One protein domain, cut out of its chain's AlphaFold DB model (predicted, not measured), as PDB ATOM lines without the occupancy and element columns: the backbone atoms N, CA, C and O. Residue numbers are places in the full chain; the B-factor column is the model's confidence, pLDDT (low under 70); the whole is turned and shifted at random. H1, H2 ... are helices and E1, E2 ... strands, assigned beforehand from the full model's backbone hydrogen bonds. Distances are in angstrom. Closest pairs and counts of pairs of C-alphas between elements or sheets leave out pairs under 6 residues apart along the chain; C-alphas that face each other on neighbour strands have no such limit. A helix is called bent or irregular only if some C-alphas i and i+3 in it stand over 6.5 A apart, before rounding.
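AT A GLANCE: This is residues 12 to 179 of the 181 residues of an uncharacterized protein of Candidatus Nomurabacteria bacterium CG1_02_43_90 (UniProt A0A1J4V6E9). A strongly twisted sheet of seven strands curls round helix H2, and the small hairpin E3 and E4 packs on H2 through E3. H4 is on the opposite face of the sheet, H3 packs on H4 and only grazes the sheet, and the short H1 sits beside E2. The 168 printed residues include four named helices and nine named strands, in the order H1 E1 E2 E3 E4 H2 E5 E6 H3 E7 E8 H4 E9. The large sheet, E1 E2 E9 E8 E7 E5 E6, is mixed, E3 and E4 form an antiparallel sheet, and the class is mixed, helices and strands. The whole is compact, with a radius of gyration of the C-alphas of 15.5 A and spans of 47, 35 and 30 A.

IN THESE COORDINATES: H1, residues 12 to 16, begins at C-alpha 12 (-21.955, 45.680, -0.082) and is irregular, with C-alphas 12 and 15 7.2 A apart. E1 is residues 17 to 24, 21.0 A, and E2 residues 30 to 40, 29.6 A. E3 is residues 58 to 60, E4 63 to 65, H2 67 to 76, E5 81 to 86 and E6 91 to 93. H3 is residues 107 to 120, 20.0 A, E7 129 to 133, E8 136 to 144, 26.2 A, and H4 152 to 162. E9, residues 171 to 178, 22.9 A, ends at C-alpha 178 (-33.845, 45.566, 15.752).

HOW THE PARTS SIT: From edge strand E1, the hairpin E1 and E2 has N 21 and O 33 at 2.9 A. E9 is parallel to E2, N 36 and O 173 at 2.8 A, and to E8, N 143 and O 174 at 2.8 A. E8, H4, E9 is a strand-helix-strand unit, two parallel neighbours with a helix between, its crossover right-handed. In the hairpin E7 and E8, N 140 and O 129 are at 2.8 A; E7 and E5 have N 83 and O 130 at 2.9 A, and the hairpin E5 and E6 N 84 and O 93 at 2.8 A. E6, H3, E7 is a split unit, with E5 between its strands, its crossover left-handed. H2 and H4, on opposite faces, make three layers; the closest C-alphas of H2 and E5, Glu 68 and Trp 84, are 6.0 A apart. H3 and H4 touch, Ile 116 and Lys 160 having the closest C-alphas, 6.0 A, at a steep tilt of 59 degrees, opposite ways. Every O i to N i+4 pair is within hydrogen-bond range in H2, H3 and H4; H1 has 0 of 1, and 1 of 2 O i to N i+3 pairs.

THE WHOLE: The C-alphas of Ser 27 and Ala 46, the two farthest apart, are 48.0 A apart. The printed part has no cut; the long links are residues 41 to 57 and 94 to 106. The mean pLDDT of the printed part is 95.3, and no printed residue is under 70.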
ATOM      1  N   PHE A  12     -20.536  45.727  -0.458       94.00
ATOM      2  CA  PHE A  12     -21.955  45.680  -0.082       94.00
ATOM      3  C   PHE A  12     -22.214  45.955   1.410       94.00
ATOM      4  O   PHE A  12     -23.322  46.342   1.779       94.00
ATOM      5  N   LEU A  13     -21.191  45.820   2.263       95.56
ATOM      6  CA  LEU A  13     -21.242  46.196   3.675       95.56
ATOM      7  C   LEU A  13     -20.751  47.622   3.947       95.56
ATOM      8  O   LEU A  13     -20.873  48.098   5.073       95.56
ATOM      9  N   GLN A  14     -20.208  48.328   2.951       94.44
ATOM     10  CA  GLN A  14     -19.543  49.620   3.161       94.44
ATOM     11  C   GLN A  14     -20.464  50.673   3.794       94.44
ATOM     12  O   GLN A  14     -20.014  51.468   4.612       94.44
ATOM     13  N   GLN A  15     -21.753  50.648   3.456       95.00
ATOM     14  CA  GLN A  15     -22.770  51.536   4.031       95.00
ATOM     15  C   GLN A  15     -23.023  51.308   5.533       95.00
ATOM     16  O   GLN A  15     -23.545  52.193   6.200       95.00
ATOM     17  N   TYR A  16     -22.647  50.142   6.065       97.19
ATOM     18  CA  TYR A  16     -22.806  49.774   7.475       97.19
ATOM     19  C   TYR A  16     -21.504  49.911   8.266       97.19
ATOM     20  O   TYR A  16     -21.451  49.553   9.441       97.19
ATOM     21  N   LYS A  17     -20.420  50.344   7.614       96.81
ATOM     22  CA  LYS A  17     -19.086  50.375   8.207       96.81
ATOM     23  C   LYS A  17     -19.027  51.394   9.345       96.81
ATOM     24  O   LYS A  17     -19.414  52.546   9.173       96.81
ATOM     25  N   VAL A  18     -18.474  50.968  10.476       97.50
ATOM     26  CA  VAL A  18     -18.155  51.823  11.629       97.50
ATOM     27  C   VAL A  18     -16.697  51.602  12.049       97.50
ATOM     28  O   VAL A  18     -15.979  50.815  11.416       97.50
ATOM     29  N   ASP A  19     -16.244  52.306  13.086       96.88
ATOM     30  CA  ASP A  19     -14.908  52.103  13.653       96.88
ATOM     31  C   ASP A  19     -14.717  50.649  14.097       96.88
ATOM     32  O   ASP A  19     -15.632  50.027  14.641       96.88
ATOM     33  N   GLY A  20     -13.528  50.104  13.824       95.56
ATOM     34  CA  GLY A  20     -13.196  48.713  14.123       95.56
ATOM     35  C   GLY A  20     -13.311  48.382  15.611       95.56
ATOM     36  O   GLY A  20     -13.068  49.222  16.475       95.56
ATOM     37  N   GLU A  21     -13.656  47.132  15.903       97.38
ATOM     38  CA  GLU A  21     -13.701  46.617  17.270       97.38
ATOM     39  C   GLU A  21     -12.295  46.146  17.673       97.38
ATOM     40  O   GLU A  21     -11.633  45.428  16.916       97.38
ATOM     41  N   MET A  22     -11.828  46.569  18.849       97.81
ATOM     42  CA  MET A  22     -10.508  46.208  19.367       97.81
ATOM     43  C   MET A  22     -10.598  44.943  20.218       97.81
ATOM     44  O   MET A  22     -11.313  44.908  21.217       97.81
ATOM     45  N   PHE A  23      -9.818  43.926  19.864       97.38
ATOM     46  CA  PHE A  23      -9.719  42.675  20.608       97.38
ATOM     47  C   PHE A  23      -8.352  42.588  21.278       97.38
ATOM     48  O   PHE A  23      -7.323  42.730  20.618       97.38
ATOM     49  N   SER A  24      -8.348  42.324  22.582       97.00
ATOM     50  CA  SER A  24      -7.132  42.018  23.336       97.00
ATOM     51  C   SER A  24      -6.859  40.521  23.263       97.00
ATOM     52  O   SER A  24      -7.666  39.727  23.749       97.00
ATOM     53  N   LEU A  25      -5.734  40.149  22.664       95.50
ATOM     54  CA  LEU A  25      -5.267  38.770  22.598       95.50
ATOM     55  C   LEU A  25      -4.607  38.360  23.924       95.50
ATOM     56  O   LEU A  25      -4.173  39.195  24.720       95.50
ATOM     57  N   SER A  26      -4.473  37.059  24.150       92.31
ATOM     58  CA  SER A  26      -3.845  36.442  25.319       92.31
ATOM     59  C   SER A  26      -2.361  36.788  25.456       92.31
ATOM     60  O   SER A  26      -1.826  36.768  26.565       92.31
ATOM     61  N   SER A  27      -1.705  37.175  24.358       92.44
ATOM     62  CA  SER A  27      -0.346  37.730  24.345       92.44
ATOM     63  C   SER A  27      -0.260  39.156  24.909       92.44
ATOM     64  O   SER A  27       0.841  39.639  25.165       92.44
ATOM     65  N   GLY A  28      -1.395  39.843  25.083       93.19
ATOM     66  CA  GLY A  28      -1.476  41.275  25.376       93.19
ATOM     67  C   GLY A  28      -1.453  42.167  24.131       93.19
ATOM     68  O   GLY A  28      -1.652  43.376  24.247       93.19
ATOM     69  N   GLU A  29      -1.240  41.594  22.943       95.19
ATOM     70  CA  GLU A  29      -1.389  42.303  21.674       95.19
ATOM     71  C   GLU A  29      -2.848  42.711  21.454       95.19
ATOM     72  O   GLU A  29      -3.778  42.011  21.855       95.19
ATOM     73  N   GLN A  30      -3.050  43.853  20.799       96.75
ATOM     74  CA  GLN A  30      -4.370  44.303  20.383       96.75
ATOM     75  C   GLN A  30      -4.499  44.227  18.868       96.75
ATOM     76  O   GLN A  30      -3.638  44.718  18.142       96.75
ATOM     77  N   ILE A  31      -5.612  43.671  18.401       97.38
ATOM     78  CA  ILE A  31      -5.951  43.604  16.982       97.38
ATOM     79  C   ILE A  31      -7.276  44.321  16.732       97.38
ATOM     80  O   ILE A  31      -8.236  44.159  17.485       97.38
ATOM     81  N   SER A  32      -7.326  45.131  15.675       97.69
ATOM     82  CA  SER A  32      -8.563  45.765  15.219       97.69
ATOM     83  C   SER A  32      -9.217  44.894  14.156       97.69
ATOM     84  O   SER A  32      -8.584  44.577  13.146       97.69
ATOM     85  N   ILE A  33     -10.476  44.519  14.369       97.88
ATOM     86  CA  ILE A  33     -11.290  43.820  13.371       97.88
ATOM     87  C   ILE A  33     -12.327  44.790  12.818       97.88
ATOM     88  O   ILE A  33     -12.954  45.547  13.564       97.88
ATOM     89  N   GLN A  34     -12.531  44.762  11.499       97.31
ATOM     90  CA  GLN A  34     -13.511  45.634  10.867       97.31
ATOM     91  C   GLN A  34     -14.913  45.351  11.415       97.31
ATOM     92  O   GLN A  34     -15.416  44.228  11.333       97.31
ATOM     93  N   LYS A  35     -15.547  46.402  11.937       97.94
ATOM     94  CA  LYS A  35     -16.902  46.364  12.476       97.94
ATOM     95  C   LYS A  35     -17.921  46.939  11.499       97.94
ATOM     96  O   LYS A  35     -17.634  47.903  10.780       97.94
ATOM     97  N   TYR A  36     -19.115  46.368  11.516       98.31
ATOM     98  CA  TYR A  36     -20.293  46.864  10.819       98.31
ATOM     99  C   TYR A  36     -21.473  46.937  11.787       98.31
ATOM    100  O   TYR A  36     -21.585  46.105  12.690       98.31
ATOM    101  N   PHE A  37     -22.343  47.927  11.599       98.12
ATOM    102  CA  PHE A  37     -23.535  48.124  12.416       98.12
ATOM    103  C   PHE A  37     -24.805  47.972  11.579       98.12
ATOM    104  O   PHE A  37     -25.027  48.736  10.639       98.12
ATOM    105  N   LEU A  38     -25.631  46.979  11.909       98.06
ATOM    106  CA  LEU A  38     -26.852  46.659  11.171       98.06
ATOM    107  C   LEU A  38     -28.102  46.963  12.006       98.06
ATOM    108  O   LEU A  38     -28.217  46.552  13.160       98.06
ATOM    109  N   THR A  39     -29.086  47.603  11.382       97.62
ATOM    110  CA  THR A  39     -30.461  47.652  11.892       97.62
ATOM    111  C   THR A  39     -31.272  46.605  11.143       97.62
ATOM    112  O   THR A  39     -31.437  46.706   9.929       97.62
ATOM    113  N   LEU A  40     -31.741  45.583  11.855       97.25
ATOM    114  CA  LEU A  40     -32.490  44.465  11.289       97.25
ATOM    115  C   LEU A  40     -33.990  44.636  11.547       97.25
ATOM    116  O   LEU A  40     -34.402  44.984  12.655       97.25
ATOM    117  N   THR A  41     -34.816  44.369  10.542       97.19
ATOM    118  CA  THR A  41     -36.274  44.439  10.687       97.19
ATOM    119  C   THR A  41     -36.776  43.216  11.463       97.19
ATOM    120  O   THR A  41     -36.415  42.093  11.103       97.19
ATOM    121  N   PRO A  42     -37.569  43.378  12.535       96.94
ATOM    122  CA  PRO A  42     -38.162  42.248  13.236       96.94
ATOM    123  C   PRO A  42     -39.209  41.551  12.359       96.94
ATOM    124  O   PRO A  42     -39.888  42.180  11.555       96.94
ATOM    125  N   TRP A  43     -39.351  40.239  12.527       96.81
ATOM    126  CA  TRP A  43     -40.401  39.468  11.867       96.81
ATOM    127  C   TRP A  43     -41.760  39.696  12.535       96.81
ATOM    128  O   TRP A  43     -41.921  39.426  13.726       96.81
ATOM    129  N   GLU A  44     -42.747  40.122  11.747       95.19
ATOM    130  CA  GLU A  44     -44.120  40.393  12.210       95.19
ATOM    131  C   GLU A  44     -45.143  39.337  11.751       95.19
ATOM    132  O   GLU A  44     -46.336  39.444  12.040       95.19
ATOM    133  N   GLY A  45     -44.703  38.310  11.019       93.88
ATOM    134  CA  GLY A  45     -45.582  37.258  10.511       93.88
ATOM    135  C   GLY A  45     -45.825  36.109  11.498       93.88
ATOM    136  O   GLY A  45     -45.702  36.237  12.715       93.88
ATOM    137  N   ALA A  46     -46.189  34.940  10.962       93.06
ATOM    138  CA  ALA A  46     -46.522  33.764  11.766       93.06
ATOM    139  C   ALA A  46     -45.337  33.271  12.617       93.06
ATOM    140  O   ALA A  46     -44.180  33.347  12.205       93.06
ATOM    141  N   SER A  47     -45.620  32.712  13.794       90.94
ATOM    142  CA  SER A  47     -44.587  32.169  14.681       90.94
ATOM    143  C   SER A  47     -43.821  31.018  14.025       90.94
ATOM    144  O   SER A  47     -44.434  30.129  13.430       90.94
ATOM    145  N   ILE A  48     -42.503  30.982  14.213       92.75
ATOM    146  CA  ILE A  48     -41.672  29.860  13.766       92.75
ATOM    147  C   ILE A  48     -41.712  28.686  14.762       92.75
ATOM    148  O   ILE A  48     -41.884  28.921  15.960       92.75
ATOM    149  N   PRO A  49     -41.500  27.432  14.310       87.31
ATOM    150  CA  PRO A  49     -41.578  26.247  15.173       87.31
ATOM    151  C   PRO A  49     -40.586  26.249  16.341       87.31
ATOM    152  O   PRO A  49     -40.850  25.669  17.391       87.31
ATOM    153  N   ASN A  50     -39.434  26.898  16.160       88.56
ATOM    154  CA  ASN A  50     -38.353  26.917  17.132       88.56
ATOM    155  C   ASN A  50     -37.706  28.303  17.180       88.56
ATOM    156  O   ASN A  50     -37.020  28.710  16.246       88.56
ATOM    157  N   THR A  51     -37.889  29.009  18.295       84.94
ATOM    158  CA  THR A  51     -37.304  30.340  18.541       84.94
ATOM    159  C   THR A  51     -35.899  30.281  19.129       84.94
ATOM    160  O   THR A  51     -35.324  31.317  19.433       84.94
ATOM    161  N   TYR A  52     -35.342  29.084  19.321       84.62
ATOM    162  CA  TYR A  52     -33.982  28.853  19.793       84.62
ATOM    163  C   TYR A  52     -33.661  29.669  21.056       84.62
ATOM    164  O   TYR A  52     -32.835  30.575  21.045       84.62
ATOM    165  N   ASN A  53     -34.346  29.361  22.160       84.44
ATOM    166  CA  ASN A  53     -34.273  30.116  23.418       84.44
ATOM    167  C   ASN A  53     -34.695  31.591  23.277       84.44
ATOM    168  O   ASN A  53     -34.026  32.481  23.800       84.44
ATOM    169  N   ASN A  54     -35.823  31.845  22.606       86.88
ATOM    170  CA  ASN A  54     -36.393  33.187  22.435       86.88
ATOM    171  C   ASN A  54     -35.450  34.173  21.722       86.88
ATOM    172  O   ASN A  54     -35.458  35.372  22.018       86.88
ATOM    173  N   LYS A  55     -34.629  33.683  20.784       90.81
ATOM    174  CA  LYS A  55     -33.883  34.554  19.875       90.81
ATOM    175  C   LYS A  55     -34.864  35.442  19.095       90.81
ATOM    176  O   LYS A  55     -35.907  34.950  18.659       90.81
ATOM    177  N   PRO A  56     -34.533  36.732  18.890       93.69
ATOM    178  CA  PRO A  56     -35.285  37.586  17.980       93.69
ATOM    179  C   PRO A  56     -35.348  36.965  16.586       93.69
ATOM    180  O   PRO A  56     -34.338  36.472  16.080       93.69
ATOM    181  N   VAL A  57     -36.532  37.011  15.983       96.69
ATOM    182  CA  VAL A  57     -36.748  36.593  14.599       96.69
ATOM    183  C   VAL A  57     -36.711  37.842  13.730       96.69
ATOM    184  O   VAL A  57     -37.326  38.856  14.058       96.69
ATOM    185  N   ILE A  58     -35.939  37.767  12.659       97.62
ATOM    186  CA  ILE A  58     -35.650  38.836  11.712       97.62
ATOM    187  C   ILE A  58     -36.419  38.556  10.425       97.62
ATOM    188  O   ILE A  58     -36.483  37.409   9.983       97.62
ATOM    189  N   ASP A  59     -36.981  39.604   9.837       97.31
ATOM    190  CA  ASP A  59     -37.531  39.566   8.489       97.31
ATOM    191  C   ASP A  59     -36.388  39.694   7.474       97.31
ATOM    192  O   ASP A  59     -35.687  40.708   7.412       97.31
ATOM    193  N   TRP A  60     -36.196  38.645   6.679       96.50
ATOM    194  CA  TRP A  60     -35.372  38.686   5.484       96.50
ATOM    195  C   TRP A  60     -36.258  38.535   4.245       96.50
ATOM    196  O   TRP A  60     -36.614  37.425   3.860       96.50
ATOM    197  N   ASN A  61     -36.584  39.653   3.591       94.69
ATOM    198  CA  ASN A  61     -37.382  39.692   2.357       94.69
ATOM    199  C   ASN A  61     -38.723  38.931   2.449       94.69
ATOM    200  O   ASN A  61     -39.130  38.264   1.498       94.69
ATOM    201  N   GLY A  62     -39.417  39.038   3.581       95.69
ATOM    202  CA  GLY A  62     -40.679  38.353   3.848       95.69
ATOM    203  C   GLY A  62     -40.523  36.928   4.386       95.69
ATOM    204  O   GLY A  62     -41.524  36.221   4.508       95.69
ATOM    205  N   GLU A  63     -39.303  36.496   4.722       95.31
ATOM    206  CA  GLU A  63     -39.029  35.199   5.343       95.31
ATOM    207  C   GLU A  63     -38.509  35.361   6.783       95.31
ATOM    208  O   GLU A  63     -37.608  36.169   7.026       95.31
ATOM    209  N   PRO A  64     -39.004  34.564   7.751       96.75
ATOM    210  CA  PRO A  64     -38.478  34.586   9.106       96.75
ATOM    211  C   PRO A  64     -37.125  33.877   9.182       96.75
ATOM    212  O   PRO A  64     -36.993  32.709   8.813       96.75
ATOM    213  N   VAL A  65     -36.124  34.547   9.746       97.38
ATOM    214  CA  VAL A  65     -34.789  33.985   9.988       97.38
ATOM    215  C   VAL A  65     -34.216  34.471  11.323       97.38
ATOM    216  O   VAL A  65     -34.711  35.420  11.916       97.38
ATOM    217  N   PHE A  66     -33.153  33.843  11.827       97.69
ATOM    218  CA  PHE A  66     -32.340  34.457  12.889       97.69
ATOM    219  C   PHE A  66     -31.333  35.450  12.298       97.69
ATOM    220  O   PHE A  66     -31.031  35.384  11.106       97.69
ATOM    221  N   ALA A  67     -30.780  36.345  13.122       97.75
ATOM    222  CA  ALA A  67     -29.826  37.365  12.673       97.75
ATOM    223  C   ALA A  67     -28.607  36.763  11.946       97.75
ATOM    224  O   ALA A  67     -28.178  37.288  10.921       97.75
ATOM    225  N   GLU A  68     -28.099  35.621  12.416       98.38
ATOM    226  CA  GLU A  68     -26.991  34.894  11.788       98.38
ATOM    227  C   GLU A  68     -27.356  34.423  10.371       98.38
ATOM    228  O   GLU A  68     -26.554  34.515   9.444       98.38
ATOM    229  N   LEU A  69     -28.596  33.968  10.176       98.50
ATOM    230  CA  LEU A  69     -29.106  33.556   8.870       98.50
ATOM    231  C   LEU A  69     -29.410  34.760   7.965       98.50
ATOM    232  O   LEU A  69     -29.161  34.670   6.769       98.50
ATOM    233  N   ALA A  70     -29.877  35.889   8.508       98.38
ATOM    234  CA  ALA A  70     -30.045  37.130   7.745       98.38
ATOM    235  C   ALA A  70     -28.698  37.632   7.195       98.38
ATOM    236  O   ALA A  70     -28.577  37.921   6.005       98.38
ATOM    237  N   VAL A  71     -27.653  37.653   8.032       98.50
ATOM    238  CA  VAL A  71     -26.290  37.984   7.590       98.50
ATOM    239  C   VAL A  71     -25.787  36.966   6.567       98.50
ATOM    240  O   VAL A  71     -25.270  37.366   5.527       98.50
ATOM    241  N   LEU A  72     -25.982  35.664   6.792       98.75
ATOM    242  CA  LEU A  72     -25.615  34.647   5.803       98.75
ATOM    243  C   LEU A  72     -26.292  34.902   4.445       98.75
ATOM    244  O   LEU A  72     -25.630  34.853   3.409       98.75
ATOM    245  N   ARG A  73     -27.591  35.217   4.438       98.38
ATOM    246  CA  ARG A  73     -28.346  35.518   3.215       98.38
ATOM    247  C   ARG A  73     -27.864  36.792   2.522       98.38
ATOM    248  O   ARG A  73     -27.828  36.819   1.293       98.38
ATOM    249  N   LEU A  74     -27.430  37.804   3.275       97.56
ATOM    250  CA  LEU A  74     -26.796  39.004   2.722       97.56
ATOM    251  C   LEU A  74     -25.490  38.678   1.989       97.56
ATOM    252  O   LEU A  74     -25.240  39.204   0.908       97.56
ATOM    253  N   PHE A  75     -24.664  37.789   2.534       98.12
ATOM    254  CA  PHE A  75     -23.465  37.319   1.837       98.12
ATOM    255  C   PHE A  75     -23.827  36.490   0.596       98.12
ATOM    256  O   PHE A  75     -23.272  36.710  -0.485       98.12
ATOM    257  N   GLN A  76     -24.807  35.592   0.719       97.94
ATOM    258  CA  GLN A  76     -25.277  34.753  -0.386       97.94
ATOM    259  C   GLN A  76     -25.855  35.561  -1.551       97.94
ATOM    260  O   GLN A  76     -25.554  35.259  -2.706       97.94
ATOM    261  N   SER A  77     -26.580  36.651  -1.283       97.00
ATOM    262  CA  SER A  77     -27.082  37.546  -2.337       97.00
ATOM    263  C   SER A  77     -25.972  38.276  -3.109       97.00
ATOM    264  O   SER A  77     -26.219  38.792  -4.196       97.00
ATOM    265  N   HIS A  78     -24.734  38.252  -2.602       96.44
ATOM    266  CA  HIS A  78     -23.536  38.805  -3.243       96.44
ATOM    267  C   HIS A  78     -22.562  37.713  -3.738       96.44
ATOM    268  O   HIS A  78     -21.375  37.963  -3.999       96.44
ATOM    269  N   GLY A  79     -23.068  36.487  -3.910       96.75
ATOM    270  CA  GLY A  79     -22.352  35.370  -4.526       96.75
ATOM    271  C   GLY A  79     -21.301  34.727  -3.625       96.75
ATOM    272  O   GLY A  79     -20.279  34.267  -4.132       96.75
ATOM    273  N   TRP A  80     -21.509  34.769  -2.311       97.88
ATOM    274  CA  TRP A  80     -20.762  33.964  -1.349       97.88
ATOM    275  C   TRP A  80     -21.538  32.695  -1.008       97.88
ATOM    276  O   TRP A  80     -22.762  32.706  -0.939       97.88
ATOM    277  N   ASP A  81     -20.823  31.623  -0.712       98.44
ATOM    278  CA  ASP A  81     -21.383  30.481   0.000       98.44
ATOM    279  C   ASP A  81     -21.144  30.655   1.501       98.44
ATOM    280  O   ASP A  81     -20.314  31.465   1.923       98.44
ATOM    281  N   GLY A  82     -21.841  29.883   2.331       98.50
ATOM    282  CA  GLY A  82     -21.597  29.932   3.763       98.50
ATOM    283  C   GLY A  82     -22.576  29.145   4.606       98.50
ATOM    284  O   GLY A  82     -23.542  28.565   4.107       98.50
ATOM    285  N   VAL A  83     -22.319  29.174   5.908       98.81
ATOM    286  CA  VAL A  83     -23.144  28.555   6.941       98.81
ATOM    287  C   VAL A  83     -23.235  29.443   8.176       98.81
ATOM    288  O   VAL A  83     -22.292  30.152   8.524       98.81
ATOM    289  N   TRP A  84     -24.353  29.335   8.887       98.56
ATOM    290  CA  TRP A  84     -24.410  29.633  10.311       98.56
ATOM    291  C   TRP A  84     -23.773  28.462  11.078       98.56
ATOM    292  O   TRP A  84     -24.171  27.303  10.918       98.56
ATOM    293  N   VAL A  85     -22.769  28.762  11.896       97.94
ATOM    294  CA  VAL A  85     -22.083  27.830  12.790       97.94
ATOM    295  C   VAL A  85     -22.868  27.723  14.100       97.94
ATOM    296  O   VAL A  85     -22.634  28.436  15.077       97.94
ATOM    297  N   ASP A  86     -23.802  26.775  14.143       94.88
ATOM    298  CA  ASP A  86     -24.583  26.438  15.332       94.88
ATOM    299  C   ASP A  86     -23.705  25.647  16.320       94.88
ATOM    300  O   ASP A  86     -23.764  24.418  16.415       94.88
ATOM    301  N   SER A  87     -22.858  26.365  17.063       89.88
ATOM    302  CA  SER A  87     -21.933  25.774  18.040       89.88
ATOM    303  C   SER A  87     -22.646  25.055  19.192       89.88
ATOM    304  O   SER A  87     -22.093  24.112  19.759       89.88
ATOM    305  N   TYR A  88     -23.873  25.459  19.541       86.69
ATOM    306  CA  TYR A  88     -24.623  24.862  20.651       86.69
ATOM    307  C   TYR A  88     -25.196  23.487  20.283       86.69
ATOM    308  O   TYR A  88     -25.067  22.556  21.077       86.69
ATOM    309  N   ARG A  89     -25.736  23.308  19.068       89.19
ATOM    310  CA  ARG A  89     -26.160  21.982  18.571       89.19
ATOM    311  C   ARG A  89     -25.091  21.270  17.735       89.19
ATOM    312  O   ARG A  89     -25.370  20.192  17.223       89.19
ATOM    313  N   ARG A  90     -23.892  21.849  17.602       91.56
ATOM    314  CA  ARG A  90     -22.749  21.331  16.821       91.56
ATOM    315  C   ARG A  90     -23.093  21.055  15.354       91.56
ATOM    316  O   ARG A  90     -22.714  20.024  14.811       91.56
ATOM    317  N   ASN A  91     -23.806  21.987  14.731       95.38
ATOM    318  CA  ASN A  91     -24.301  21.870  13.362       95.38
ATOM    319  C   ASN A  91     -23.824  23.032  12.486       95.38
ATOM    320  O   ASN A  91     -23.498  24.109  12.986       95.38
ATOM    321  N   TYR A  92     -23.864  22.829  11.172       98.06
ATOM    322  CA  TYR A  92     -23.757  23.901  10.187       98.06
ATOM    323  C   TYR A  92     -25.097  24.058   9.490       98.06
ATOM    324  O   TYR A  92     -25.692  23.074   9.051       98.06
ATOM    325  N   ARG A  93     -25.611  25.283   9.437       98.06
ATOM    326  CA  ARG A  93     -26.974  25.546   8.974       98.06
ATOM    327  C   ARG A  93     -26.994  26.551   7.843       98.06
ATOM    328  O   ARG A  93     -26.275  27.542   7.865       98.06
ATOM    329  N   VAL A  94     -27.899  26.316   6.902       97.94
ATOM    330  CA  VAL A  94     -28.242  27.257   5.825       97.94
ATOM    331  C   VAL A  94     -29.694  27.728   5.913       97.94
ATOM    332  O   VAL A  94     -30.162  28.426   5.021       97.94
ATOM    333  N   GLY A  95     -30.411  27.356   6.976       96.69
ATOM    334  CA  GLY A  95     -31.801  27.722   7.236       96.69
ATOM    335  C   GLY A  95     -32.179  27.513   8.704       96.69
ATOM    336  O   GLY A  95     -31.334  27.140   9.526       96.69
ATOM    337  N   LEU A  96     -33.444  27.786   9.034       95.56
ATOM    338  CA  LEU A  96     -33.949  27.682  10.402       95.56
ATOM    339  C   LEU A  96     -33.870  26.237  10.937       95.56
ATOM    340  O   LEU A  96     -34.134  25.288  10.190       95.56
ATOM    341  N   PRO A  97     -33.554  26.049  12.233       92.75
ATOM    342  CA  PRO A  97     -33.667  24.752  12.893       92.75
ATOM    343  C   PRO A  97     -35.088  24.196  12.782       92.75
ATOM    344  O   PRO A  97     -36.054  24.951  12.860       92.75
ATOM    345  N   ASP A  98     -35.199  22.878  12.624       90.25
ATOM    346  CA  ASP A  98     -36.463  22.131  12.515       90.25
ATOM    347  C   ASP A  98     -37.312  22.495  11.270       90.25
ATOM    348  O   ASP A  98     -38.448  22.047  11.131       90.25
ATOM    349  N   VAL A  99     -36.741  23.279  10.346       93.81
ATOM    350  CA  VAL A  99     -37.291  23.590   9.013       93.81
ATOM    351  C   VAL A  99     -36.336  23.114   7.920       93.81
ATOM    352  O   VAL A  99     -36.766  22.544   6.921       93.81
ATOM    353  N   VAL A 100     -35.033  23.342   8.111       95.50
ATOM    354  CA  VAL A 100     -33.976  22.925   7.189       95.50
ATOM    355  C   VAL A 100     -32.959  22.073   7.941       95.50
ATOM    356  O   VAL A 100     -32.446  22.476   8.993       95.50
ATOM    357  N   GLU A 101     -32.659  20.898   7.388       96.69
ATOM    358  CA  GLU A 101     -31.649  19.999   7.943       96.69
ATOM    359  C   GLU A 101     -30.251  20.645   7.933       96.69
ATOM    360  O   GLU A 101     -29.927  21.424   7.027       96.69
ATOM    361  N   PRO A 102     -29.403  20.353   8.936       97.31
ATOM    362  CA  PRO A 102     -27.997  20.728   8.899       97.31
ATOM    363  C   PRO A 102     -27.297  20.198   7.649       97.31
ATOM    364  O   PRO A 102     -27.655  19.152   7.110       97.31
ATOM    365  N   ILE A 103     -26.242  20.894   7.236       98.00
ATOM    366  CA  ILE A 103     -25.390  20.459   6.133       98.00
ATOM    367  C   ILE A 103     -24.008  20.055   6.637       98.00
ATOM    368  O   ILE A 103     -23.544  20.511   7.685       98.00
ATOM    369  N   GLU A 104     -23.319  19.242   5.847       97.88
ATOM    370  CA  GLU A 104     -21.880  19.074   5.995       97.88
ATOM    371  C   GLU A 104     -21.138  20.195   5.270       97.88
ATOM    372  O   GLU A 104     -21.542  20.657   4.201       97.88
ATOM    373  N   LEU A 105     -20.015  20.618   5.847       97.94
ATOM    374  CA  LEU A 105     -19.101  21.515   5.159       97.94
ATOM    375  C   LEU A 105     -18.386  20.781   4.018       97.94
ATOM    376  O   LEU A 105     -18.006  19.616   4.190       97.94
ATOM    377  N   PRO A 106     -18.098  21.465   2.894       97.75
ATOM    378  CA  PRO A 106     -17.188  20.918   1.903       97.75
ATOM    379  C   PRO A 106     -15.812  20.642   2.530       97.75
ATOM    380  O   PRO A 106     -15.413  21.278   3.509       97.75
ATOM    381  N   GLN A 107     -15.080  19.680   1.965       97.38
ATOM    382  CA  GLN A 107     -13.872  19.119   2.579       97.38
ATOM    383  C   GLN A 107     -12.856  20.185   3.018       97.38
ATOM    384  O   GLN A 107     -12.415  20.160   4.164       97.38
ATOM    385  N   LYS A 108     -12.546  21.154   2.146       96.56
ATOM    386  CA  LYS A 108     -11.580  22.232   2.419       96.56
ATOM    387  C   LYS A 108     -11.968  23.059   3.652       96.56
ATOM    388  O   LYS A 108     -11.133  23.359   4.498       96.56
ATOM    389  N   GLN A 109     -13.242  23.422   3.761       97.62
ATOM    390  CA  GLN A 109     -13.810  24.203   4.860       97.62
ATOM    391  C   GLN A 109     -13.828  23.402   6.165       97.62
ATOM    392  O   GLN A 109     -13.495  23.933   7.225       97.62
ATOM    393  N   ARG A 110     -14.198  22.119   6.081       96.75
ATOM    394  CA  ARG A 110     -14.209  21.200   7.221       96.75
ATOM    395  C   ARG A 110     -12.808  21.022   7.803       96.75
ATOM    396  O   ARG A 110     -12.616  21.270   8.987       96.75
ATOM    397  N   GLU A 111     -11.830  20.674   6.966       96.19
ATOM    398  CA  GLU A 111     -10.431  20.477   7.377       96.19
ATOM    399  C   GLU A 111      -9.844  21.730   8.036       96.19
ATOM    400  O   GLU A 111      -9.112  21.638   9.025       96.19
ATOM    401  N   LEU A 112     -10.204  22.908   7.526       95.94
ATOM    402  CA  LEU A 112      -9.789  24.180   8.096       95.94
ATOM    403  C   LEU A 112     -10.376  24.408   9.494       95.94
ATOM    404  O   LEU A 112      -9.632  24.686  10.435       95.94
ATOM    405  N   ILE A 113     -11.697  24.268   9.651       95.31
ATOM    406  CA  ILE A 113     -12.356  24.442  10.952       95.31
ATOM    407  C   ILE A 113     -11.848  23.412  11.962       95.31
ATOM    408  O   ILE A 113     -11.580  23.769  13.109       95.31
ATOM    409  N   ASP A 114     -11.665  22.160  11.546       94.62
ATOM    410  CA  ASP A 114     -11.152  21.101  12.412       94.62
ATOM    411  C   ASP A 114      -9.709  21.381  12.850       94.62
ATOM    412  O   ASP A 114      -9.375  21.199  14.022       94.62
ATOM    413  N   SER A 115      -8.875  21.922  11.957       95.00
ATOM    414  CA  SER A 115      -7.508  22.337  12.292       95.00
ATOM    415  C   SER A 115      -7.479  23.452  13.343       95.00
ATOM    416  O   SER A 115      -6.672  23.403  14.274       95.00
ATOM    417  N   ILE A 116      -8.368  24.444  13.237       95.50
ATOM    418  CA  ILE A 116      -8.471  25.525  14.230       95.50
ATOM    419  C   ILE A 116      -9.015  24.975  15.557       95.50
ATOM    420  O   ILE A 116      -8.440  25.246  16.611       95.50
ATOM    421  N   ARG A 117     -10.061  24.138  15.529       93.62
ATOM    422  CA  ARG A 117     -10.612  23.472  16.728       93.62
ATOM    423  C   ARG A 117      -9.570  22.632  17.461       93.62
ATOM    424  O   ARG A 117      -9.511  22.656  18.690       93.62
ATOM    425  N   ALA A 118      -8.726  21.912  16.727       93.25
ATOM    426  CA  ALA A 118      -7.640  21.135  17.317       93.25
ATOM    427  C   ALA A 118      -6.658  22.031  18.092       93.25
ATOM    428  O   ALA A 118      -6.195  21.644  19.164       93.25
ATOM    429  N   LYS A 119      -6.395  23.255  17.606       90.62
ATOM    430  CA  LYS A 119      -5.546  24.242  18.293       90.62
ATOM    431  C   LYS A 119      -6.212  24.889  19.510       90.62
ATOM    432  O   LYS A 119      -5.510  25.241  20.456       90.62
ATOM    433  N   THR A 120      -7.535  25.074  19.508       88.06
ATOM    434  CA  THR A 120      -8.259  25.629  20.671       88.06
ATOM    435  C   THR A 120      -8.487  24.590  21.774       88.06
ATOM    436  O   THR A 120      -8.784  24.955  22.915       88.06
ATOM    437  N   GLY A 121      -8.391  23.295  21.439       84.12
ATOM    438  CA  GLY A 121      -8.652  22.178  22.351       84.12
ATOM    439  C   GLY A 121     -10.119  22.061  22.781       84.12
ATOM    440  O   GLY A 121     -10.421  21.359  23.745       84.12
ATOM    441  N   ARG A 122     -11.041  22.768  22.110       83.31
ATOM    442  CA  ARG A 122     -12.469  22.829  22.462       83.31
ATOM    443  C   ARG A 122     -13.354  22.952  21.220       83.31
ATOM    444  O   ARG A 122     -12.931  23.434  20.177       83.31
ATOM    445  N   SER A 123     -14.615  22.537  21.345       77.94
ATOM    446  CA  SER A 123     -15.577  22.535  20.226       77.94
ATOM    447  C   SER A 123     -16.297  23.872  19.996       77.94
ATOM    448  O   SER A 123     -16.846  24.077  18.916       77.94
ATOM    449  N   GLY A 124     -16.298  24.773  20.984       86.75
ATOM    450  CA  GLY A 124     -16.952  26.085  20.913       86.75
ATOM    451  C   GLY A 124     -15.990  27.239  20.617       86.75
ATOM    452  O   GLY A 124     -14.776  27.089  20.725       86.75
ATOM    453  N   GLY A 125     -16.552  28.404  20.288       93.88
ATOM    454  CA  GLY A 125     -15.803  29.644  20.045       93.88
ATOM    455  C   GLY A 125     -15.663  30.026  18.573       93.88
ATOM    456  O   GLY A 125     -15.331  31.172  18.300       93.88
ATOM    457  N   CYS A 126     -15.967  29.116  17.641       97.00
ATOM    458  CA  CYS A 126     -16.097  29.483  16.232       97.00
ATOM    459  C   CYS A 126     -17.144  30.582  16.076       97.00
ATOM    460  O   CYS A 126     -18.209  30.500  16.692       97.00
ATOM    461  N   TRP A 127     -16.806  31.585  15.270       98.06
ATOM    462  CA  TRP A 127     -17.668  32.733  15.040       98.06
ATOM    463  C   TRP A 127     -18.932  32.322  14.292       98.06
ATOM    464  O   TRP A 127     -18.939  31.321  13.566       98.06
ATOM    465  N   ASP A 128     -19.992  33.090  14.519       98.38
ATOM    466  CA  ASP A 128     -21.361  32.712  14.182       98.38
ATOM    467  C   ASP A 128     -21.568  32.377  12.705       98.38
ATOM    468  O   ASP A 128     -22.230  31.394  12.394       98.38
ATOM    469  N   VAL A 129     -21.017  33.148  11.771       98.81
ATOM    470  CA  VAL A 129     -21.200  32.916  10.333       98.81
ATOM    471  C   VAL A 129     -19.848  32.670   9.673       98.81
ATOM    472  O   VAL A 129     -18.899  33.428   9.854       98.81
ATOM    473  N   PHE A 130     -19.767  31.601   8.885       98.75
ATOM    474  CA  PHE A 130     -18.582  31.253   8.110       98.75
ATOM    475  C   PHE A 130     -18.930  31.224   6.626       98.75
ATOM    476  O   PHE A 130     -19.783  30.442   6.205       98.75
ATOM    477  N   VAL A 131     -18.283  32.084   5.842       98.56
ATOM    478  CA  VAL A 131     -18.569  32.273   4.412       98.56
ATOM    479  C   VAL A 131     -17.310  32.118   3.576       98.56
ATOM    480  O   VAL A 131     -16.196  32.371   4.038       98.56
ATOM    481  N   TRP A 132     -17.483  31.725   2.319       97.81
ATOM    482  CA  TRP A 132     -16.385  31.596   1.372       97.81
ATOM    483  C   TRP A 132     -16.792  31.981  -0.050       97.81
ATOM    484  O   TRP A 132     -17.950  31.867  -0.447       97.81
ATOM    485  N   LYS A 133     -15.813  32.453  -0.826       95.50
ATOM    486  CA  LYS A 133     -15.948  32.768  -2.253       95.50
ATOM    487  C   LYS A 133     -14.604  32.544  -2.938       95.50
ATOM    488  O   LYS A 133     -13.646  33.280  -2.701       95.50
ATOM    489  N   GLY A 134     -14.522  31.500  -3.763       91.50
ATOM    490  CA  GLY A 134     -13.243  31.022  -4.291       91.50
ATOM    491  C   GLY A 134     -12.300  30.599  -3.158       91.50
ATOM    492  O   GLY A 134     -12.636  29.727  -2.356       91.50
ATOM    493  N   ASP A 135     -11.133  31.236  -3.076       90.81
ATOM    494  CA  ASP A 135     -10.137  30.983  -2.026       90.81
ATOM    495  C   ASP A 135     -10.245  31.914  -0.812       90.81
ATOM    496  O   ASP A 135      -9.521  31.732   0.171       90.81
ATOM    497  N   THR A 136     -11.150  32.892  -0.853       92.94
ATOM    498  CA  THR A 136     -11.385  33.795   0.274       92.94
ATOM    499  C   THR A 136     -12.364  33.159   1.246       92.94
ATOM    500  O   THR A 136     -13.433  32.699   0.847       92.94
ATOM    501  N   MET A 137     -12.007  33.164   2.528       96.50
ATOM    502  CA  MET A 137     -12.837  32.680   3.627       96.50
ATOM    503  C   MET A 137     -12.906  33.744   4.713       96.50
ATOM    504  O   MET A 137     -11.879  34.356   5.023       96.50
ATOM    505  N   LEU A 138     -14.100  33.950   5.268       97.88
ATOM    506  CA  LEU A 138     -14.348  34.925   6.322       97.88
ATOM    507  C   LEU A 138     -15.111  34.292   7.483       97.88
ATOM    508  O   LEU A 138     -16.049  33.519   7.279       97.88
ATOM    509  N   PHE A 139     -14.738  34.692   8.692       98.50
ATOM    510  CA  PHE A 139     -15.471  34.439   9.924       98.50
ATOM    511  C   PHE A 139     -16.160  35.727  10.370       98.50
ATOM    512  O   PHE A 139     -15.547  36.793  10.403       98.50
ATOM    513  N   ILE A 140     -17.438  35.640  10.716       98.75
ATOM    514  CA  ILE A 140     -18.257  36.794  11.069       98.75
ATOM    515  C   ILE A 140     -18.933  36.512  12.403       98.75
ATOM    516  O   ILE A 140     -19.683  35.549  12.532       98.75
ATOM    517  N   GLU A 141     -18.657  37.348  13.393       98.69
ATOM    518  CA  GLU A 141     -19.261  37.257  14.723       98.69
ATOM    519  C   GLU A 141     -20.388  38.276  14.830       98.69
ATOM    520  O   GLU A 141     -20.211  39.431  14.432       98.69
ATOM    521  N   LEU A 142     -21.537  37.865  15.373       98.19
ATOM    522  CA  LEU A 142     -22.692  38.731  15.546       98.19
ATOM    523  C   LEU A 142     -22.919  39.030  17.029       98.19
ATOM    524  O   LEU A 142     -22.998  38.133  17.863       98.19
ATOM    525  N   LYS A 143     -23.139  40.303  17.363       97.56
ATOM    526  CA  LYS A 143     -23.561  40.716  18.707       97.56
ATOM    527  C   LYS A 143     -24.758  41.638  18.654       97.56
ATOM    528  O   LYS A 143     -24.740  42.672  17.994       97.56
ATOM    529  N   ARG A 144     -25.802  41.286  19.405       96.69
ATOM    530  CA  ARG A 144     -26.915  42.206  19.629       96.69
ATOM    531  C   ARG A 144     -26.465  43.274  20.619       96.69
ATOM    532  O   ARG A 144     -26.110  42.947  21.757       96.69
ATOM    533  N   GLN A 145     -26.518  44.532  20.196       95.25
ATOM    534  CA  GLN A 145     -26.069  45.671  20.989       95.25
ATOM    535  C   GLN A 145     -26.699  45.641  22.393       95.25
ATOM    536  O   GLN A 145     -27.899  45.397  22.547       95.25
ATOM    537  N   LYS A 146     -25.881  45.881  23.429       91.38
ATOM    538  CA  LYS A 146     -26.263  45.889  24.863       91.38
ATOM    539  C   LYS A 146     -26.836  44.570  25.414       91.38
ATOM    540  O   LYS A 146     -27.270  44.541  26.565       91.38
ATOM    541  N   LYS A 147     -26.886  43.493  24.628       92.25
ATOM    542  CA  LYS A 147     -27.464  42.202  25.041       92.25
ATOM    543  C   LYS A 147     -26.451  41.069  25.041       92.25
ATOM    544  O   LYS A 147     -26.609  40.142  25.828       92.25
ATOM    545  N   ASP A 148     -25.441  41.149  24.185       91.31
ATOM    546  CA  ASP A 148     -24.363  40.171  24.114       91.31
ATOM    547  C   ASP A 148     -23.009  40.879  24.021       91.31
ATOM    548  O   ASP A 148     -22.912  42.017  23.561       91.31
ATOM    549  N   SER A 149     -21.966  40.192  24.465       93.44
ATOM    550  CA  SER A 149     -20.580  40.636  24.381       93.44
ATOM    551  C   SER A 149     -19.700  39.504  23.861       93.44
ATOM    552  O   SER A 149     -20.074  38.324  23.875       93.44
ATOM    553  N   ILE A 150     -18.522  39.859  23.352       95.50
ATOM    554  CA  ILE A 150     -17.546  38.857  22.931       95.50
ATOM    555  C   ILE A 150     -17.108  38.002  24.127       95.50
ATOM    556  O   ILE A 150     -16.914  38.499  25.238       95.50
ATOM    557  N   ARG A 151     -16.961  36.697  23.899       95.38
ATOM    558  CA  ARG A 151     -16.509  35.730  24.903       95.38
ATOM    559  C   ARG A 151     -15.043  35.375  24.701       95.38
ATOM    560  O   ARG A 151     -14.557  35.325  23.575       95.38
ATOM    561  N   GLU A 152     -14.373  34.987  25.781       95.19
ATOM    562  CA  GLU A 152     -12.973  34.537  25.745       95.19
ATOM    563  C   GLU A 152     -12.748  33.402  24.731       95.19
ATOM    564  O   GLU A 152     -11.770  33.401  23.993       95.19
ATOM    565  N   THR A 153     -13.690  32.463  24.610       95.56
ATOM    566  CA  THR A 153     -13.600  31.374  23.623       95.56
ATOM    567  C   THR A 153     -13.593  31.858  22.175       95.56
ATOM    568  O   THR A 153     -13.019  31.192  21.320       95.56
ATOM    569  N   GLN A 154     -14.244  32.987  21.890       97.00
ATOM    570  CA  GLN A 154     -14.308  33.583  20.553       97.00
ATOM    571  C   GLN A 154     -13.033  34.375  20.242       97.00
ATOM    572  O   GLN A 154     -12.577  34.376  19.101       97.00
ATOM    573  N   ILE A 155     -12.414  34.963  21.271       97.06
ATOM    574  CA  ILE A 155     -11.069  35.550  21.191       97.06
ATOM    575  C   ILE A 155     -10.031  34.447  20.945       97.06
ATOM    576  O   ILE A 155      -9.235  34.549  20.018       97.06
ATOM    577  N   GLN A 156     -10.094  33.332  21.680       96.38
ATOM    578  CA  GLN A 156      -9.208  32.184  21.451       96.38
ATOM    579  C   GLN A 156      -9.370  31.599  20.042       96.38
ATOM    580  O   GLN A 156      -8.387  31.176  19.437       96.38
ATOM    581  N   TRP A 157     -10.588  31.576  19.492       97.62
ATOM    582  CA  TRP A 157     -10.797  31.185  18.097       97.62
ATOM    583  C   TRP A 157     -10.081  32.121  17.121       97.62
ATOM    584  O   TRP A 157      -9.379  31.642  16.228       97.62
ATOM    585  N   LEU A 158     -10.229  33.439  17.307       97.88
ATOM    586  CA  LEU A 158      -9.526  34.450  16.518       97.88
ATOM    587  C   LEU A 158      -8.010  34.220  16.587       97.88
ATOM    588  O   LEU A 158      -7.384  34.018  15.552       97.88
ATOM    589  N   GLU A 159      -7.437  34.116  17.788       97.00
ATOM    590  CA  GLU A 159      -6.005  33.846  17.997       97.00
ATOM    591  C   GLU A 159      -5.525  32.595  17.264       97.00
ATOM    592  O   GLU A 159      -4.538  32.634  16.535       97.00
ATOM    593  N   LYS A 160      -6.236  31.471  17.411       96.94
ATOM    594  CA  LYS A 160      -5.824  30.208  16.779       96.94
ATOM    595  C   LYS A 160      -5.994  30.198  15.274       96.94
ATOM    596  O   LYS A 160      -5.289  29.449  14.596       96.94
ATOM    597  N   SER A 161      -6.868  31.048  14.756       96.81
ATOM    598  CA  SER A 161      -6.985  31.284  13.325       96.81
ATOM    599  C   SER A 161      -5.836  32.151  12.803       96.81
ATOM    600  O   SER A 161      -5.273  31.835  11.757       96.81
ATOM    601  N   LEU A 162      -5.419  33.183  13.546       96.00
ATOM    602  CA  LEU A 162      -4.225  33.972  13.221       96.00
ATOM    603  C   LEU A 162      -2.962  33.089  13.248       96.00
ATOM    604  O   LEU A 162      -2.209  33.067  12.278       96.00
ATOM    605  N   ASP A 163      -2.806  32.235  14.271       94.69
ATOM    606  CA  ASP A 163      -1.745  31.213  14.357       94.69
ATOM    607  C   ASP A 163      -1.792  30.194  13.196       94.69
ATOM    608  O   ASP A 163      -0.844  29.434  12.973       94.69
ATOM    609  N   TYR A 164      -2.937  30.059  12.521       94.06
ATOM    610  CA  TYR A 164      -3.110  29.199  11.347       94.06
ATOM    611  C   TYR A 164      -2.731  29.914  10.037       94.06
ATOM    612  O   TYR A 164      -2.512  29.251   9.026       94.06
ATOM    613  N   GLY A 165      -2.592  31.242  10.059       94.25
ATOM    614  CA  GLY A 165      -2.212  32.063   8.908       94.25
ATOM    615  C   GLY A 165      -3.331  32.948   8.361       94.25
ATOM    616  O   GLY A 165      -3.150  33.545   7.301       94.25
ATOM    617  N   PHE A 166      -4.472  33.043   9.049       95.44
ATOM    618  CA  PHE A 166      -5.472  34.061   8.737       95.44
ATOM    619  C   PHE A 166      -4.994  35.456   9.157       95.44
ATOM    620  O   PHE A 166      -4.162  35.608  10.049       95.44
ATOM    621  N   MET A 167      -5.558  36.480   8.528       95.69
ATOM    622  CA  MET A 167      -5.311  37.888   8.833       95.69
ATOM    623  C   MET A 167      -6.581  38.548   9.382       95.69
ATOM    624  O   MET A 167      -7.676  38.002   9.272       95.69
ATOM    625  N   ALA A 168      -6.458  39.761   9.930       95.88
ATOM    626  CA  ALA A 168      -7.597  40.527  10.449       95.88
ATOM    627  C   ALA A 168      -8.732  40.711   9.420       95.88
ATOM    628  O   ALA A 168      -9.902  40.702   9.784       95.88
ATOM    629  N   ASN A 169      -8.402  40.838   8.131       94.69
ATOM    630  CA  ASN A 169      -9.383  41.002   7.051       94.69
ATOM    631  C   ASN A 169     -10.127  39.702   6.681       94.69
ATOM    632  O   ASN A 169     -11.049  39.743   5.869       94.69
ATOM    633  N   ASN A 170      -9.777  38.571   7.301       96.88
ATOM    634  CA  ASN A 170     -10.574  37.349   7.277       96.88
ATOM    635  C   ASN A 170     -11.659  37.314   8.359       96.88
ATOM    636  O   ASN A 170     -12.365  36.315   8.497       96.88
ATOM    637  N   PHE A 171     -11.789  38.389   9.132       98.06
ATOM    638  CA  PHE A 171     -12.747  38.518  10.214       98.06
ATOM    639  C   PHE A 171     -13.588  39.777  10.027       98.06
ATOM    640  O   PHE A 171     -13.091  40.822   9.605       98.06
ATOM    641  N   ALA A 172     -14.868  39.687  10.375       97.88
ATOM    642  CA  ALA A 172     -15.751  40.841  10.474       97.88
ATOM    643  C   ALA A 172     -16.594  40.751  11.747       97.88
ATOM    644  O   ALA A 172     -17.097  39.688  12.103       97.88
ATOM    645  N   PHE A 173     -16.766  41.879  12.424       98.38
ATOM    646  CA  PHE A 173     -17.609  41.970  13.608       98.38
ATOM    647  C   PHE A 173     -18.898  42.708  13.253       98.38
ATOM    648  O   PHE A 173     -18.857  43.842  12.780       98.38
ATOM    649  N   ILE A 174     -20.049  42.073  13.445       98.50
ATOM    650  CA  ILE A 174     -21.350  42.681  13.176       98.50
ATOM    651  C   ILE A 174     -22.051  42.934  14.500       98.50
ATOM    652  O   ILE A 174     -22.494  42.011  15.181       98.50
ATOM    653  N   GLU A 175     -22.197  44.207  14.845       98.19
ATOM    654  CA  GLU A 175     -23.108  44.612  15.905       98.19
ATOM    655  C   GLU A 175     -24.462  44.976  15.298       98.19
ATOM    656  O   GLU A 175     -24.532  45.545  14.208       98.19
ATOM    657  N   TRP A 176     -25.553  44.625  15.975       97.81
ATOM    658  CA  TRP A 176     -26.884  44.876  15.437       97.81
ATOM    659  C   TRP A 176     -27.935  45.212  16.489       97.81
ATOM    660  O   TRP A 176     -27.835  44.843  17.664       97.81
ATOM    661  N   VAL A 177     -28.980  45.890  16.026       97.38
ATOM    662  CA  VAL A 177     -30.227  46.167  16.747       97.38
ATOM    663  C   VAL A 177     -31.417  45.770  15.883       97.38
ATOM    664  O   VAL A 177     -31.277  45.573  14.676       97.38
ATOM    665  N   THR A 178     -32.587  45.637  16.497       95.12
ATOM    666  CA  THR A 178     -33.845  45.566  15.752       95.12
ATOM    667  C   THR A 178     -34.382  46.982  15.521       95.12
ATOM    668  O   THR A 178     -34.086  47.875  16.309       95.12
ATOM    669  N   SER A 179     -35.122  47.232  14.437       88.19
ATOM    670  CA  SER A 179     -35.639  48.579  14.112       88.19
ATOM    671  C   SER A 179     -36.661  49.134  15.116       88.19
ATOM    672  O   SER A 179     -37.006  50.308  15.051       88.19
TER     673      SER A 179